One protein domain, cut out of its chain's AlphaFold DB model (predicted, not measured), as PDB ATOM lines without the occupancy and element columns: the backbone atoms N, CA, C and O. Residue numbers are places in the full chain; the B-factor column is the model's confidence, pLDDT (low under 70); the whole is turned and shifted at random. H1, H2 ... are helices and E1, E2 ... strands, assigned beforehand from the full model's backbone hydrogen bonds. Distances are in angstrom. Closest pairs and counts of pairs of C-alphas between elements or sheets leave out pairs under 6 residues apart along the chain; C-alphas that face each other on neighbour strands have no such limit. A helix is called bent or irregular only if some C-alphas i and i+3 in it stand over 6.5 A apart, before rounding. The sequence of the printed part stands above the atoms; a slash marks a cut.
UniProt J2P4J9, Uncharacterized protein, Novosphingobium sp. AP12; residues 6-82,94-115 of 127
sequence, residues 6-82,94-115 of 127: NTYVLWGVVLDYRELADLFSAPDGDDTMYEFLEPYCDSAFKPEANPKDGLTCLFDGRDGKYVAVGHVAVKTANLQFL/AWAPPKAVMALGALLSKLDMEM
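AT A GLANCE: This is residues 6 to 82 and 94 to 115 of the 127 residues of an uncharacterized protein of Novosphingobium sp. AP12 (UniProt J2P4J9). A twisted three-stranded sheet, its long strands E1 and E3 sharply bent, has H2 and H3 over one face: two layers, with H1 at the end of E1. The 99 printed residues run E1, H1, H2, E2, E3, H3; the mixed-class domain is compact (radius of gyration of the C-alphas 13.6 A), spanning 41 by 31 by 19 A.

HOW THE PARTS SIT: E1, residues 6 to 16, is antiparallel to E3, residues 66 to 75, with N 11 and O 71 2.9 A apart. E3 and E2, residues 56 to 59, form an antiparallel hairpin, with N 58 and O 68 2.8 A apart. E1, H1 (17 to 23), H2 (32 to 40) and E2 make a split strand-helix-strand unit, E3 between its strands, right-handed in crossover. H2 lies over E2; H3, residues 98 to 109, is on the same face. Every O i to N i+4 pair is within hydrogen-bond range in H1 and H3, 3 of 5 in H2.

IN THESE COORDINATES: E1, 20.0 A long, begins at C-alpha 6 (-6.395, -53.458, -13.952); H3, 16.5 A, ends at C-alpha 109 (5.510, -27.910, -17.860).

THE WHOLE: Residues 83 to 93 are not printed, a gap of 22.0 A between C-alphas 82 and 94. The link H2 to E2 is long. Residues 25 to 31 are under pLDDT 70.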
ATOM      1  N   ASN A   6      -5.309 -54.281 -13.437       92.31
ATOM      2  CA  ASN A   6      -6.395 -53.458 -13.952       92.31
ATOM      3  C   ASN A   6      -6.060 -53.054 -15.392       92.31
ATOM      4  O   ASN A   6      -4.897 -52.879 -15.753       92.31
ATOM      5  N   THR A   7      -7.083 -52.897 -16.222       93.31
ATOM      6  CA  THR A   7      -6.961 -52.341 -17.569       93.31
ATOM      7  C   THR A   7      -7.495 -50.920 -17.560       93.31
ATOM      8  O   THR A   7      -8.603 -50.677 -17.076       93.31
ATOM      9  N   TYR A   8      -6.718 -50.001 -18.118       93.94
ATOM     10  CA  TYR A   8      -7.057 -48.591 -18.234       93.94
ATOM     11  C   TYR A   8      -7.173 -48.208 -19.700       93.94
ATOM     12  O   TYR A   8      -6.348 -48.616 -20.517       93.94
ATOM     13  N   VAL A   9      -8.165 -47.381 -20.012       92.88
ATOM     14  CA  VAL A   9      -8.163 -46.557 -21.216       92.88
ATOM     15  C   VAL A   9      -8.101 -45.108 -20.777       92.88
ATOM     16  O   VAL A   9      -9.009 -44.621 -20.098       92.88
ATOM     17  N   LEU A  10      -7.006 -44.439 -21.120       93.19
ATOM     18  CA  LEU A  10      -6.731 -43.077 -20.683       93.19
ATOM     19  C   LEU A  10      -6.274 -42.217 -21.850       93.19
ATOM     20  O   LEU A  10      -5.646 -42.714 -22.785       93.19
ATOM     21  N   TRP A  11      -6.560 -40.925 -21.768       92.06
ATOM     22  CA  TRP A  11      -5.924 -39.938 -22.623       92.06
ATOM     23  C   TRP A  11      -4.877 -39.158 -21.843       92.06
ATOM     24  O   TRP A  11      -5.159 -38.637 -20.762       92.06
ATOM     25  N   GLY A  12      -3.681 -39.060 -22.403       93.25
ATOM     26  CA  GLY A  12      -2.566 -38.365 -21.786       93.25
ATOM     27  C   GLY A  12      -1.246 -38.795 -22.398       93.25
ATOM     28  O   GLY A  12      -1.162 -39.034 -23.604       93.25
ATOM     29  N   VAL A  13      -0.221 -38.904 -21.566       93.00
ATOM     30  CA  VAL A  13       1.135 -39.251 -21.992       93.00
ATOM     31  C   VAL A  13       1.635 -40.496 -21.274       93.00
ATOM     32  O   VAL A  13       1.217 -40.805 -20.156       93.00
ATOM     33  N   VAL A  14       2.552 -41.196 -21.929       93.31
ATOM     34  CA  VAL A  14       3.337 -42.278 -21.340       93.31
ATOM     35  C   VAL A  14       4.790 -41.845 -21.431       93.31
ATOM     36  O   VAL A  14       5.280 -41.572 -22.523       93.31
ATOM     37  N   LEU A  15       5.435 -41.730 -20.278       90.38
ATOM     38  CA  LEU A  15       6.818 -41.293 -20.132       90.38
ATOM     39  C   LEU A  15       7.687 -42.486 -19.745       90.38
ATOM     40  O   LEU A  15       7.205 -43.410 -19.079       90.38
ATOM     41  N   ASP A  16       8.960 -42.453 -20.132       89.12
ATOM     42  CA  ASP A  16       9.939 -43.409 -19.627       89.12
ATOM     43  C   ASP A  16      10.174 -43.149 -18.134       89.12
ATOM     44  O   ASP A  16      10.398 -42.018 -17.699       89.12
ATOM     45  N   TYR A  17      10.069 -44.205 -17.330       87.62
ATOM     46  CA  TYR A  17      10.204 -44.079 -15.881       87.62
ATOM     47  C   TYR A  17      11.616 -43.660 -15.466       87.62
ATOM     48  O   TYR A  17      11.753 -42.925 -14.495       87.62
ATOM     49  N   ARG A  18      12.663 -44.125 -16.162       83.88
ATOM     50  CA  ARG A  18      14.053 -43.823 -15.800       83.88
ATOM     51  C   ARG A  18      14.406 -42.395 -16.157       83.88
ATOM     52  O   ARG A  18      14.965 -41.713 -15.314       83.88
ATOM     53  N   GLU A  19      14.015 -41.931 -17.341       83.75
ATOM     54  CA  GLU A  19      14.204 -40.526 -17.721       83.75
ATOM     55  C   GLU A  19      13.521 -39.593 -16.715       83.75
ATOM     56  O   GLU A  19      14.107 -38.603 -16.277       83.75
ATOM     57  N   LEU A  20      12.306 -39.946 -16.284       82.31
ATOM     58  CA  LEU A  20      11.600 -39.183 -15.264       82.31
ATOM     59  C   LEU A  20      12.279 -39.291 -13.890       82.31
ATOM     60  O   LEU A  20      12.437 -38.287 -13.209       82.31
ATOM     61  N   ALA A  21      12.722 -40.479 -13.482       81.31
ATOM     62  CA  ALA A  21      13.443 -40.654 -12.227       81.31
ATOM     63  C   ALA A  21      14.759 -39.859 -12.204       81.31
ATOM     64  O   ALA A  21      15.069 -39.237 -11.191       81.31
ATOM     65  N   ASP A  22      15.498 -39.815 -13.313       80.19
ATOM     66  CA  ASP A  22      16.756 -39.075 -13.443       80.19
ATOM     67  C   ASP A  22      16.532 -37.557 -13.337       80.19
ATOM     68  O   ASP A  22      17.295 -36.869 -12.661       80.19
ATOM     69  N   LEU A  23      15.448 -37.029 -13.923       77.81
ATOM     70  CA  LEU A  23      15.069 -35.609 -13.812       77.81
ATOM     71  C   LEU A  23      14.750 -35.185 -12.373       77.81
ATOM     72  O   LEU A  23      14.998 -34.044 -11.983       77.81
ATOM     73  N   PHE A  24      14.195 -36.103 -11.587       73.25
ATOM     74  CA  PHE A  24      13.782 -35.876 -10.202       73.25
ATOM     75  C   PHE A  24      14.793 -36.399  -9.175       73.25
ATOM     76  O   PHE A  24      14.571 -36.295  -7.967       73.25
ATOM     77  N   SER A  25      15.919 -36.943  -9.631       68.00
ATOM     78  CA  SER A  25      16.997 -37.372  -8.751       68.00
ATOM     79  C   SER A  25      17.698 -36.133  -8.199       68.00
ATOM     80  O   SER A  25      18.580 -35.553  -8.831       68.00
ATOM     81  N   ALA A  26      17.292 -35.696  -7.005       57.03
ATOM     82  CA  ALA A  26      18.027 -34.683  -6.264       57.03
ATOM     83  C   ALA A  26      19.420 -35.230  -5.878       57.03
ATOM     84  O   ALA A  26      19.541 -36.422  -5.579       57.03
ATOM     85  N   PRO A  27      20.465 -34.381  -5.794       52.78
ATOM     86  CA  PRO A  27      21.797 -34.787  -5.324       52.78
ATOM     87  C   PRO A  27      21.790 -35.470  -3.945       52.78
ATOM     88  O   PRO A  27      22.702 -36.235  -3.638       52.78
ATOM     89  N   ASP A  28      20.751 -35.211  -3.145       54.38
ATOM     90  CA  ASP A  28      20.639 -35.630  -1.747       54.38
ATOM     91  C   ASP A  28      19.684 -36.825  -1.522       54.38
ATOM     92  O   ASP A  28      19.464 -37.224  -0.381       54.38
ATOM     93  N   GLY A  29      19.165 -37.451  -2.588       51.34
ATOM     94  CA  GLY A  29      18.476 -38.748  -2.499       51.34
ATOM     95  C   GLY A  29      17.018 -38.732  -2.017       51.34
ATOM     96  O   GLY A  29      16.506 -39.793  -1.668       51.34
ATOM     97  N   ASP A  30      16.346 -37.577  -2.007       53.34
ATOM     98  CA  ASP A  30      14.901 -37.514  -1.743       53.34
ATOM     99  C   ASP A  30      14.093 -38.040  -2.945       53.34
ATOM    100  O   ASP A  30      14.334 -37.652  -4.093       53.34
ATOM    101  N   ASP A  31      13.092 -38.884  -2.666       63.09
ATOM    102  CA  ASP A  31      12.120 -39.486  -3.601       63.09
ATOM    103  C   ASP A  31      11.126 -38.439  -4.174       63.09
ATOM    104  O   ASP A  31       9.908 -38.639  -4.239       63.09
ATOM    105  N   THR A  32      11.632 -37.284  -4.617       73.50
ATOM    106  CA  THR A  32      10.829 -36.105  -4.984       73.50
ATOM    107  C   THR A  32       9.834 -36.373  -6.117       73.50
ATOM    108  O   THR A  32       8.749 -35.787  -6.140       73.50
ATOM    109  N   MET A  33      10.151 -37.300  -7.030       78.06
ATOM    110  CA  MET A  33       9.237 -37.734  -8.092       78.06
ATOM    111  C   MET A  33       7.970 -38.365  -7.517       78.06
ATOM    112  O   MET A  33       6.854 -38.037  -7.932       78.06
ATOM    113  N   TYR A  34       8.146 -39.299  -6.580       78.25
ATOM    114  CA  TYR A  34       7.043 -40.044  -5.995       78.25
ATOM    115  C   TYR A  34       6.171 -39.124  -5.163       78.25
ATOM    116  O   TYR A  34       4.962 -39.150  -5.344       78.25
ATOM    117  N   GLU A  35       6.752 -38.255  -4.341       83.31
ATOM    118  CA  GLU A  35       5.988 -37.271  -3.566       83.31
ATOM    119  C   GLU A  35       5.204 -36.304  -4.465       83.31
ATOM    120  O   GLU A  35       4.047 -35.968  -4.195       83.31
ATOM    121  N   PHE A  36       5.802 -35.877  -5.581       84.00
ATOM    122  CA  PHE A  36       5.151 -34.979  -6.530       84.00
ATOM    123  C   PHE A  36       3.945 -35.629  -7.229       84.00
ATOM    124  O   PHE A  36       2.912 -34.977  -7.443       84.00
ATOM    125  N   LEU A  37       4.065 -36.911  -7.581       87.69
ATOM    126  CA  LEU A  37       3.068 -37.654  -8.353       87.69
ATOM    127  C   LEU A  37       2.093 -38.474  -7.496       87.69
ATOM    128  O   LEU A  37       1.007 -38.795  -7.981       87.69
ATOM    129  N   GLU A  38       2.419 -38.759  -6.233       89.38
ATOM    130  CA  GLU A  38       1.587 -39.505  -5.278       89.38
ATOM    131  C   GLU A  38       0.135 -39.011  -5.248       89.38
ATOM    132  O   GLU A  38      -0.771 -39.845  -5.327       89.38
ATOM    133  N   PRO A  39      -0.150 -37.694  -5.231       91.25
ATOM    134  CA  PRO A  39      -1.527 -37.216  -5.202       91.25
ATOM    135  C   PRO A  39      -2.356 -37.607  -6.436       91.25
ATOM    136  O   PRO A  39      -3.583 -37.565  -6.386       91.25
ATOM    137  N   TYR A  40      -1.705 -37.953  -7.547       92.25
ATOM    138  CA  TYR A  40      -2.346 -38.410  -8.779       92.25
ATOM    139  C   TYR A  40      -2.422 -39.943  -8.872       92.25
ATOM    140  O   TYR A  40      -3.064 -40.458  -9.786       92.25
ATOM    141  N   CYS A  41      -1.790 -40.690  -7.962       90.88
ATOM    142  CA  CYS A  41      -1.718 -42.149  -8.020       90.88
ATOM    143  C   CYS A  41      -3.073 -42.827  -7.830       90.88
ATOM    144  O   CYS A  41      -3.798 -42.577  -6.865       90.88
ATOM    145  N   ASP A  42      -3.367 -43.779  -8.711       89.81
ATOM    146  CA  ASP A  42      -4.553 -44.617  -8.591       89.81
ATOM    147  C   ASP A  42      -4.476 -45.620  -7.421       89.81
ATOM    148  O   ASP A  42      -3.403 -46.101  -7.029       89.81
ATOM    149  N   SER A  43      -5.654 -46.000  -6.909       86.44
ATOM    150  CA  SER A  43      -5.833 -47.174  -6.055       86.44
ATOM    151  C   SER A  43      -6.494 -48.316  -6.833       86.44
ATOM    152  O   SER A  43      -7.669 -48.234  -7.190       86.44
ATOM    153  N   ALA A  44      -5.781 -49.433  -7.008       84.69
ATOM    154  CA  ALA A  44      -6.257 -50.597  -7.767       84.69
ATOM    155  C   ALA A  44      -7.544 -51.242  -7.209       84.69
ATOM    156  O   ALA A  44      -8.286 -51.904  -7.938       84.69
ATOM    157  N   PHE A  45      -7.814 -51.058  -5.913       85.56
ATOM    158  CA  PHE A  45      -8.977 -51.619  -5.216       85.56
ATOM    159  C   PHE A  45     -10.232 -50.754  -5.317       85.56
ATOM    160  O   PHE A  45     -11.327 -51.222  -5.007       85.56
ATOM    161  N   LYS A  46     -10.071 -49.490  -5.704       86.81
ATOM    162  CA  LYS A  46     -11.165 -48.534  -5.808       86.81
ATOM    163  C   LYS A  46     -11.675 -48.490  -7.246       86.81
ATOM    164  O   LYS A  46     -10.858 -48.462  -8.165       86.81
ATOM    165  N   PRO A  47     -12.996 -48.500  -7.479       82.00
ATOM    166  CA  PRO A  47     -13.530 -48.347  -8.828       82.00
ATOM    167  C   PRO A  47     -13.284 -46.939  -9.382       82.00
ATOM    168  O   PRO A  47     -13.237 -46.763 -10.597       82.00
ATOM    169  N   GLU A  48     -13.116 -45.941  -8.512       87.38
ATOM    170  CA  GLU A  48     -12.827 -44.578  -8.924       87.38
ATOM    171  C   GLU A  48     -11.424 -44.468  -9.539       87.38
ATOM    172  O   GLU A  48     -10.475 -45.131  -9.114       87.38
ATOM    173  N   ALA A  49     -11.313 -43.588 -10.529       88.00
ATOM    174  CA  ALA A  49     -10.063 -43.120 -11.108       88.00
ATOM    175  C   ALA A  49     -10.033 -41.587 -11.035       88.00
ATOM    176  O   ALA A  49     -11.033 -40.955 -10.690       88.00
ATOM    177  N   ASN A  50      -8.915 -40.986 -11.428       88.19
ATOM    178  CA  ASN A  50      -8.714 -39.537 -11.489       88.19
ATOM    179  C   ASN A  50      -8.681 -38.840 -10.111       88.19
ATOM    180  O   ASN A  50      -9.424 -37.878  -9.892       88.19
ATOM    181  N   PRO A  51      -7.830 -39.303  -9.173       87.19
ATOM    182  CA  PRO A  51      -7.808 -38.849  -7.778       87.19
ATOM    183  C   PRO A  51      -7.529 -37.351  -7.596       87.19
ATOM    184  O   PRO A  51      -8.017 -36.763  -6.629       87.19
ATOM    185  N   LYS A  52      -6.789 -36.710  -8.512       89.62
ATOM    186  CA  LYS A  52      -6.457 -35.283  -8.409       89.62
ATOM    187  C   LYS A  52      -6.569 -34.572  -9.743       89.62
ATOM    188  O   LYS A  52      -6.025 -35.006 -10.748       89.62
ATOM    189  N   ASP A  53      -7.295 -33.456  -9.727       90.25
ATOM    190  CA  ASP A  53      -7.487 -32.551 -10.869       90.25
ATOM    191  C   ASP A  53      -7.989 -33.214 -12.159       90.25
ATOM    192  O   ASP A  53      -7.850 -32.669 -13.252       90.25
ATOM    193  N   GLY A  54      -8.662 -34.359 -12.022       91.12
ATOM    194  CA  GLY A  54      -9.132 -35.134 -13.160       91.12
ATOM    195  C   GLY A  54      -8.030 -35.962 -13.822       91.12
ATOM    196  O   GLY A  54      -8.233 -36.406 -14.944       91.12
ATOM    197  N   LEU A  55      -6.891 -36.177 -13.169       93.44
ATOM    198  CA  LEU A  55      -5.775 -36.959 -13.684       93.44
ATOM    199  C   LEU A  55      -5.477 -38.161 -12.799       93.44
ATOM    200  O   LEU A  55      -5.708 -38.146 -11.589       93.44
ATOM    201  N   THR A  56      -4.921 -39.176 -13.442       95.12
ATOM    202  CA  THR A  56      -4.407 -40.403 -12.854       95.12
ATOM    203  C   THR A  56      -2.961 -40.598 -13.279       95.12
ATOM    204  O   THR A  56      -2.638 -40.413 -14.452       95.12
ATOM    205  N   CYS A  57      -2.122 -41.013 -12.336       93.81
ATOM    206  CA  CYS A  57      -0.758 -41.463 -12.553       93.81
ATOM    207  C   CYS A  57      -0.660 -42.972 -12.292       93.81
ATOM    208  O   CYS A  57      -1.131 -43.463 -11.261       93.81
ATOM    209  N   LEU A  58      -0.052 -43.703 -13.226       93.38
ATOM    210  CA  LEU A  58       0.234 -45.132 -13.127       93.38
ATOM    211  C   LEU A  58       1.745 -45.341 -13.219       93.38
ATOM    212  O   LEU A  58       2.347 -45.055 -14.251       93.38
ATOM    213  N   PHE A  59       2.334 -45.865 -12.147       89.94
ATOM    214  CA  PHE A  59       3.746 -46.233 -12.078       89.94
ATOM    215  C   PHE A  59       3.898 -47.719 -12.315       89.94
ATOM    216  O   PHE A  59       3.331 -48.485 -11.536       89.94
ATOM    217  N   ASP A  60       4.670 -48.133 -13.320       85.69
ATOM    218  CA  ASP A  60       5.019 -49.544 -13.504       85.69
ATOM    219  C   ASP A  60       5.775 -50.094 -12.283       85.69
ATOM    220  O   ASP A  60       7.001 -50.058 -12.210       85.69
ATOM    221  N   GLY A  61       5.024 -50.620 -11.314       66.69
ATOM    222  CA  GLY A  61       5.548 -51.116 -10.047       66.69
ATOM    223  C   GLY A  61       6.291 -52.445 -10.157       66.69
ATOM    224  O   GLY A  61       6.803 -52.923  -9.148       66.69
ATOM    225  N   ARG A  62       6.337 -53.063 -11.349       71.81
ATOM    226  CA  ARG A  62       7.030 -54.337 -11.565       71.81
ATOM    227  C   ARG A  62       8.445 -54.136 -12.091       71.81
ATOM    228  O   ARG A  62       9.387 -54.614 -11.469       71.81
ATOM    229  N   ASP A  63       8.569 -53.466 -13.235       75.75
ATOM    230  CA  ASP A  63       9.844 -53.336 -13.950       75.75
ATOM    231  C   ASP A  63      10.322 -51.878 -14.061       75.75
ATOM    232  O   ASP A  63      11.424 -51.647 -14.566       75.75
ATOM    233  N   GLY A  64       9.520 -50.900 -13.618       81.25
ATOM    234  CA  GLY A  64       9.853 -49.479 -13.714       81.25
ATOM    235  C   GLY A  64      10.097 -49.035 -15.155       81.25
ATOM    236  O   GLY A  64      11.109 -48.397 -15.428       81.25
ATOM    237  N   LYS A  65       9.234 -49.439 -16.100       87.69
ATOM    238  CA  LYS A  65       9.378 -49.082 -17.524       87.69
ATOM    239  C   LYS A  65       8.679 -47.785 -17.893       87.69
ATOM    240  O   LYS A  65       9.128 -47.103 -18.804       87.69
ATOM    241  N   TYR A  66       7.570 -47.460 -17.238       91.06
ATOM    242  CA  TYR A  66       6.781 -46.295 -17.615       91.06
ATOM    243  C   TYR A  66       6.130 -45.595 -16.430       91.06
ATOM    244  O   TYR A  66       5.828 -46.203 -15.397       91.06
ATOM    245  N   VAL A  67       5.837 -44.318 -16.659       91.81
ATOM    246  CA  VAL A  67       4.873 -43.531 -15.897       91.81
ATOM    247  C   VAL A  67       3.816 -43.026 -16.867       91.81
ATOM    248  O   VAL A  67       4.111 -42.259 -17.781       91.81
ATOM    249  N   ALA A  68       2.576 -43.483 -16.705       94.38
ATOM    250  CA  ALA A  68       1.460 -42.997 -17.509       94.38
ATOM    251  C   ALA A  68       0.688 -41.945 -16.721       94.38
ATOM    252  O   ALA A  68       0.266 -42.211 -15.598       94.38
ATOM    253  N   VAL A  69       0.478 -40.771 -17.315       93.88
ATOM    254  CA  VAL A  69      -0.268 -39.673 -16.693       93.88
ATOM    255  C   VAL A  69      -1.359 -39.208 -17.638       93.88
ATOM    256  O   VAL A  69      -1.092 -38.850 -18.785       93.88
ATOM    257  N   GLY A  70      -2.602 -39.185 -17.165       94.19
ATOM    258  CA  GLY A  70      -3.712 -38.741 -17.997       94.19
ATOM    259  C   GLY A  70      -5.080 -38.840 -17.347       94.19
ATOM    260  O   GLY A  70      -5.223 -39.251 -16.198       94.19
ATOM    261  N   HIS A  71      -6.100 -38.459 -18.106       93.75
ATOM    262  CA  HIS A  71      -7.492 -38.634 -17.722       93.75
ATOM    263  C   HIS A  71      -7.951 -40.049 -18.081       93.75
ATOM    264  O   HIS A  71      -7.944 -40.434 -19.251       93.75
ATOM    265  N   VAL A  72      -8.363 -40.823 -17.082       93.62
ATOM    266  CA  VAL A  72      -8.886 -42.178 -17.273       93.62
ATOM    267  C   VAL A  72     -10.350 -42.095 -17.671       93.62
ATOM    268  O   VAL A  72     -11.173 -41.596 -16.903       93.62
ATOM    269  N   ALA A  73     -10.667 -42.626 -18.850       91.44
ATOM    270  CA  ALA A  73     -12.032 -42.745 -19.340       91.44
ATOM    271  C   ALA A  73     -12.658 -44.097 -18.965       91.44
ATOM    272  O   ALA A  73     -13.860 -44.178 -18.723       91.44
ATOM    273  N   VAL A  74     -11.847 -45.160 -18.898       92.50
ATOM    274  CA  VAL A  74     -12.287 -46.499 -18.482       92.50
ATOM    275  C   VAL A  74     -11.231 -47.151 -17.596       92.50
ATOM    276  O   VAL A  74     -10.046 -47.123 -17.915       92.50
ATOM    277  N   LYS A  75     -11.681 -47.786 -16.512       93.31
ATOM    278  CA  LYS A  75     -10.882 -48.618 -15.607       93.31
ATOM    279  C   LYS A  75     -11.645 -49.909 -15.324       93.31
ATOM    280  O   LYS A  75     -12.842 -49.863 -15.044       93.31
ATOM    281  N   THR A  76     -10.977 -51.057 -15.388       93.19
ATOM    282  CA  THR A  76     -11.562 -52.331 -14.937       93.19
ATOM    283  C   THR A  76     -11.376 -52.515 -13.434       93.19
ATOM    284  O   THR A  76     -10.460 -51.947 -12.834       93.19
ATOM    285  N   ALA A  77     -12.222 -53.334 -12.806       91.44
ATOM    286  CA  ALA A  77     -11.989 -53.746 -11.425       91.44
ATOM    287  C   ALA A  77     -10.708 -54.593 -11.309       91.44
ATOM    288  O   ALA A  77     -10.214 -55.139 -12.299       91.44
ATOM    289  N   ASN A  78     -10.182 -54.713 -10.089       90.94
ATOM    290  CA  ASN A  78      -8.997 -55.527  -9.832       90.94
ATOM    291  C   ASN A  78      -9.207 -56.974 -10.318       90.94
ATOM    292  O   ASN A  78     -10.247 -57.578 -10.053       90.94
ATOM    293  N   LEU A  79      -8.197 -57.519 -10.996       89.62
ATOM    294  CA  LEU A  79      -8.177 -58.840 -11.633       89.62
ATOM    295  C   LEU A  79      -9.179 -59.008 -12.788       89.62
ATOM    296  O   LEU A  79      -9.523 -60.134 -13.147       89.62
ATOM    297  N   GLN A  80      -9.633 -57.908 -13.394       90.38
ATOM    298  CA  GLN A  80     -10.510 -57.930 -14.566       90.38
ATOM    299  C   GLN A  80      -9.869 -57.275 -15.791       90.38
ATOM    300  O   GLN A  80      -8.979 -56.429 -15.697       90.38
ATOM    301  N   PHE A  81     -10.390 -57.636 -16.959       88.38
ATOM    302  CA  PHE A  81      -9.992 -57.128 -18.269       88.38
ATOM    303  C   PHE A  81     -11.210 -56.599 -19.033       88.38
ATOM    304  O   PHE A  81     -12.355 -56.890 -18.682       88.38
ATOM    305  N   LEU A  82     -10.967 -55.803 -20.076       89.00
ATOM    306  CA  LEU A  82     -12.030 -55.316 -20.953       89.00
ATOM    307  C   LEU A  82     -12.623 -56.495 -21.733       89.00
ATOM    308  O   LEU A  82     -11.945 -57.111 -22.550       89.00
ATOM    309  N   ALA A  94     -15.230 -33.771 -25.220       67.06
ATOM    310  CA  ALA A  94     -15.784 -33.883 -23.869       67.06
ATOM    311  C   ALA A  94     -15.215 -35.051 -23.041       67.06
ATOM    312  O   ALA A  94     -15.537 -35.157 -21.861       67.06
ATOM    313  N   TRP A  95     -14.389 -35.928 -23.625       72.19
ATOM    314  CA  TRP A  95     -13.826 -37.077 -22.909       72.19
ATOM    315  C   TRP A  95     -12.730 -36.703 -21.904       72.19
ATOM    316  O   TRP A  95     -12.543 -37.447 -20.950       72.19
ATOM    317  N   ALA A  96     -12.047 -35.562 -22.057       73.81
ATOM    318  CA  ALA A  96     -11.247 -34.976 -20.985       73.81
ATOM    319  C   ALA A  96     -11.819 -33.605 -20.627       73.81
ATOM    320  O   ALA A  96     -11.881 -32.719 -21.484       73.81
ATOM    321  N   PRO A  97     -12.221 -33.385 -19.364       82.44
ATOM    322  CA  PRO A  97     -12.691 -32.075 -18.954       82.44
ATOM    323  C   PRO A  97     -11.571 -31.042 -19.171       82.44
ATOM    324  O   PRO A  97     -10.405 -31.360 -18.919       82.44
ATOM    325  N   PRO A  98     -11.881 -29.787 -19.561       84.50
ATOM    326  CA  PRO A  98     -10.869 -28.745 -19.770       84.50
ATOM    327  C   PRO A  98      -9.896 -28.599 -18.595       84.50
ATOM    328  O   PRO A  98      -8.713 -28.334 -18.789       84.50
ATOM    329  N   LYS A  99     -10.381 -28.846 -17.370       86.38
ATOM    330  CA  LYS A  99      -9.560 -28.888 -16.159       86.38
ATOM    331  C   LYS A  99      -8.449 -29.946 -16.228       86.38
ATOM    332  O   LYS A  99      -7.320 -29.618 -15.891       86.38
ATOM    333  N   ALA A 100      -8.744 -31.165 -16.680       86.38
ATOM    334  CA  ALA A 100      -7.752 -32.234 -16.801       86.38
ATOM    335  C   ALA A 100      -6.712 -31.911 -17.882       86.38
ATOM    336  O   ALA A 100      -5.524 -32.111 -17.662       86.38
ATOM    337  N   VAL A 101      -7.134 -31.335 -19.013       86.62
ATOM    338  CA  VAL A 101      -6.213 -30.896 -20.077       86.62
ATOM    339  C   VAL A 101      -5.245 -29.828 -19.560       86.62
ATOM    340  O   VAL A 101      -4.036 -29.946 -19.743       86.62
ATOM    341  N   MET A 102      -5.762 -28.806 -18.867       87.69
ATOM    342  CA  MET A 102      -4.927 -27.763 -18.262       87.69
ATOM    343  C   MET A 102      -4.019 -28.317 -17.162       87.69
ATOM    344  O   MET A 102      -2.856 -27.931 -17.085       87.69
ATOM    345  N   ALA A 103      -4.528 -29.225 -16.326       88.88
ATOM    346  CA  ALA A 103      -3.747 -29.865 -15.275       88.88
ATOM    347  C   ALA A 103      -2.613 -30.715 -15.856       88.88
ATOM    348  O   ALA A 103      -1.510 -30.680 -15.322       88.88
ATOM    349  N   LEU A 104      -2.858 -31.425 -16.964       88.06
ATOM    350  CA  LEU A 104      -1.836 -32.222 -17.634       88.06
ATOM    351  C   LEU A 104      -0.746 -31.302 -18.179       88.06
ATOM    352  O   LEU A 104       0.417 -31.508 -17.868       88.06
ATOM    353  N   GLY A 105      -1.120 -30.237 -18.895       87.25
ATOM    354  CA  GLY A 105      -0.159 -29.240 -19.372       87.25
ATOM    355  C   GLY A 105       0.663 -28.629 -18.234       87.25
ATOM    356  O   GLY A 105       1.884 -28.593 -18.313       87.25
ATOM    357  N   ALA A 106       0.018 -28.223 -17.137       87.12
ATOM    358  CA  ALA A 106       0.702 -27.655 -15.975       87.12
ATOM    359  C   ALA A 106       1.623 -28.656 -15.260       87.12
ATOM    360  O   ALA A 106       2.655 -28.255 -14.722       87.12
ATOM    361  N   LEU A 107       1.251 -29.937 -15.221       85.12
ATOM    362  CA  LEU A 107       2.091 -31.002 -14.685       85.12
ATOM    363  C   LEU A 107       3.311 -31.211 -15.584       85.12
ATOM    364  O   LEU A 107       4.424 -31.185 -15.076       85.12
ATOM    365  N   LEU A 108       3.113 -31.327 -16.900       83.62
ATOM    366  CA  LEU A 108       4.189 -31.546 -17.871       83.62
ATOM    367  C   LEU A 108       5.149 -30.353 -17.973       83.62
ATOM    368  O   LEU A 108       6.356 -30.560 -18.010       83.62
ATOM    369  N   SER A 109       4.656 -29.109 -17.908       83.38
ATOM    370  CA  SER A 109       5.510 -27.910 -17.860       83.38
ATOM    371  C   SER A 109       6.464 -27.887 -16.668       83.38
ATOM    372  O   SER A 109       7.493 -27.226 -16.733       83.38
ATOM    373  N   LYS A 110       6.132 -28.572 -15.568       80.81
ATOM    374  CA  LYS A 110       7.016 -28.663 -14.398       80.81
ATOM    375  C   LYS A 110       8.116 -29.706 -14.557       80.81
ATOM    376  O   LYS A 110       9.075 -29.645 -13.802       80.81
ATOM    377  N   LEU A 111       7.962 -30.651 -15.486       73.06
ATOM    378  CA  LEU A 111       8.938 -31.720 -15.707       73.06
ATOM    379  C   LEU A 111      10.116 -31.265 -16.585       73.06
ATOM    380  O   LEU A 111      11.073 -32.013 -16.716       73.06
ATOM    381  N   ASP A 112      10.039 -30.075 -17.197       72.88
ATOM    382  CA  ASP A 112      11.035 -29.535 -18.144       72.88
ATOM    383  C   ASP A 112      11.392 -30.499 -19.299       72.88
ATOM    384  O   ASP A 112      12.504 -30.517 -19.816       72.88
ATOM    385  N   MET A 113      10.428 -31.332 -19.711       68.38
ATOM    386  CA  MET A 113      10.589 -32.307 -20.794       68.38
ATOM    387  C   MET A 113      10.036 -31.768 -22.117       68.38
ATOM    388  O   MET A 113       9.013 -31.075 -22.141       68.38
ATOM    389  N   GLU A 114      10.654 -32.161 -23.236       70.81
ATOM    390  CA  GLU A 114      10.031 -32.016 -24.555       70.81
ATOM    391  C   GLU A 114       8.738 -32.840 -24.566       70.81
ATOM    392  O   GLU A 114       8.754 -34.055 -24.366       70.81
ATOM    393  N   MET A 115       7.594 -32.162 -24.700       67.81
ATOM    394  CA  MET A 115       6.314 -32.814 -24.451       67.81
ATOM    395  C   MET A 115       5.969 -33.796 -25.573       67.81
ATOM    396  O   MET A 115       5.780 -33.358 -26.713       67.81
TER     397      MET A 115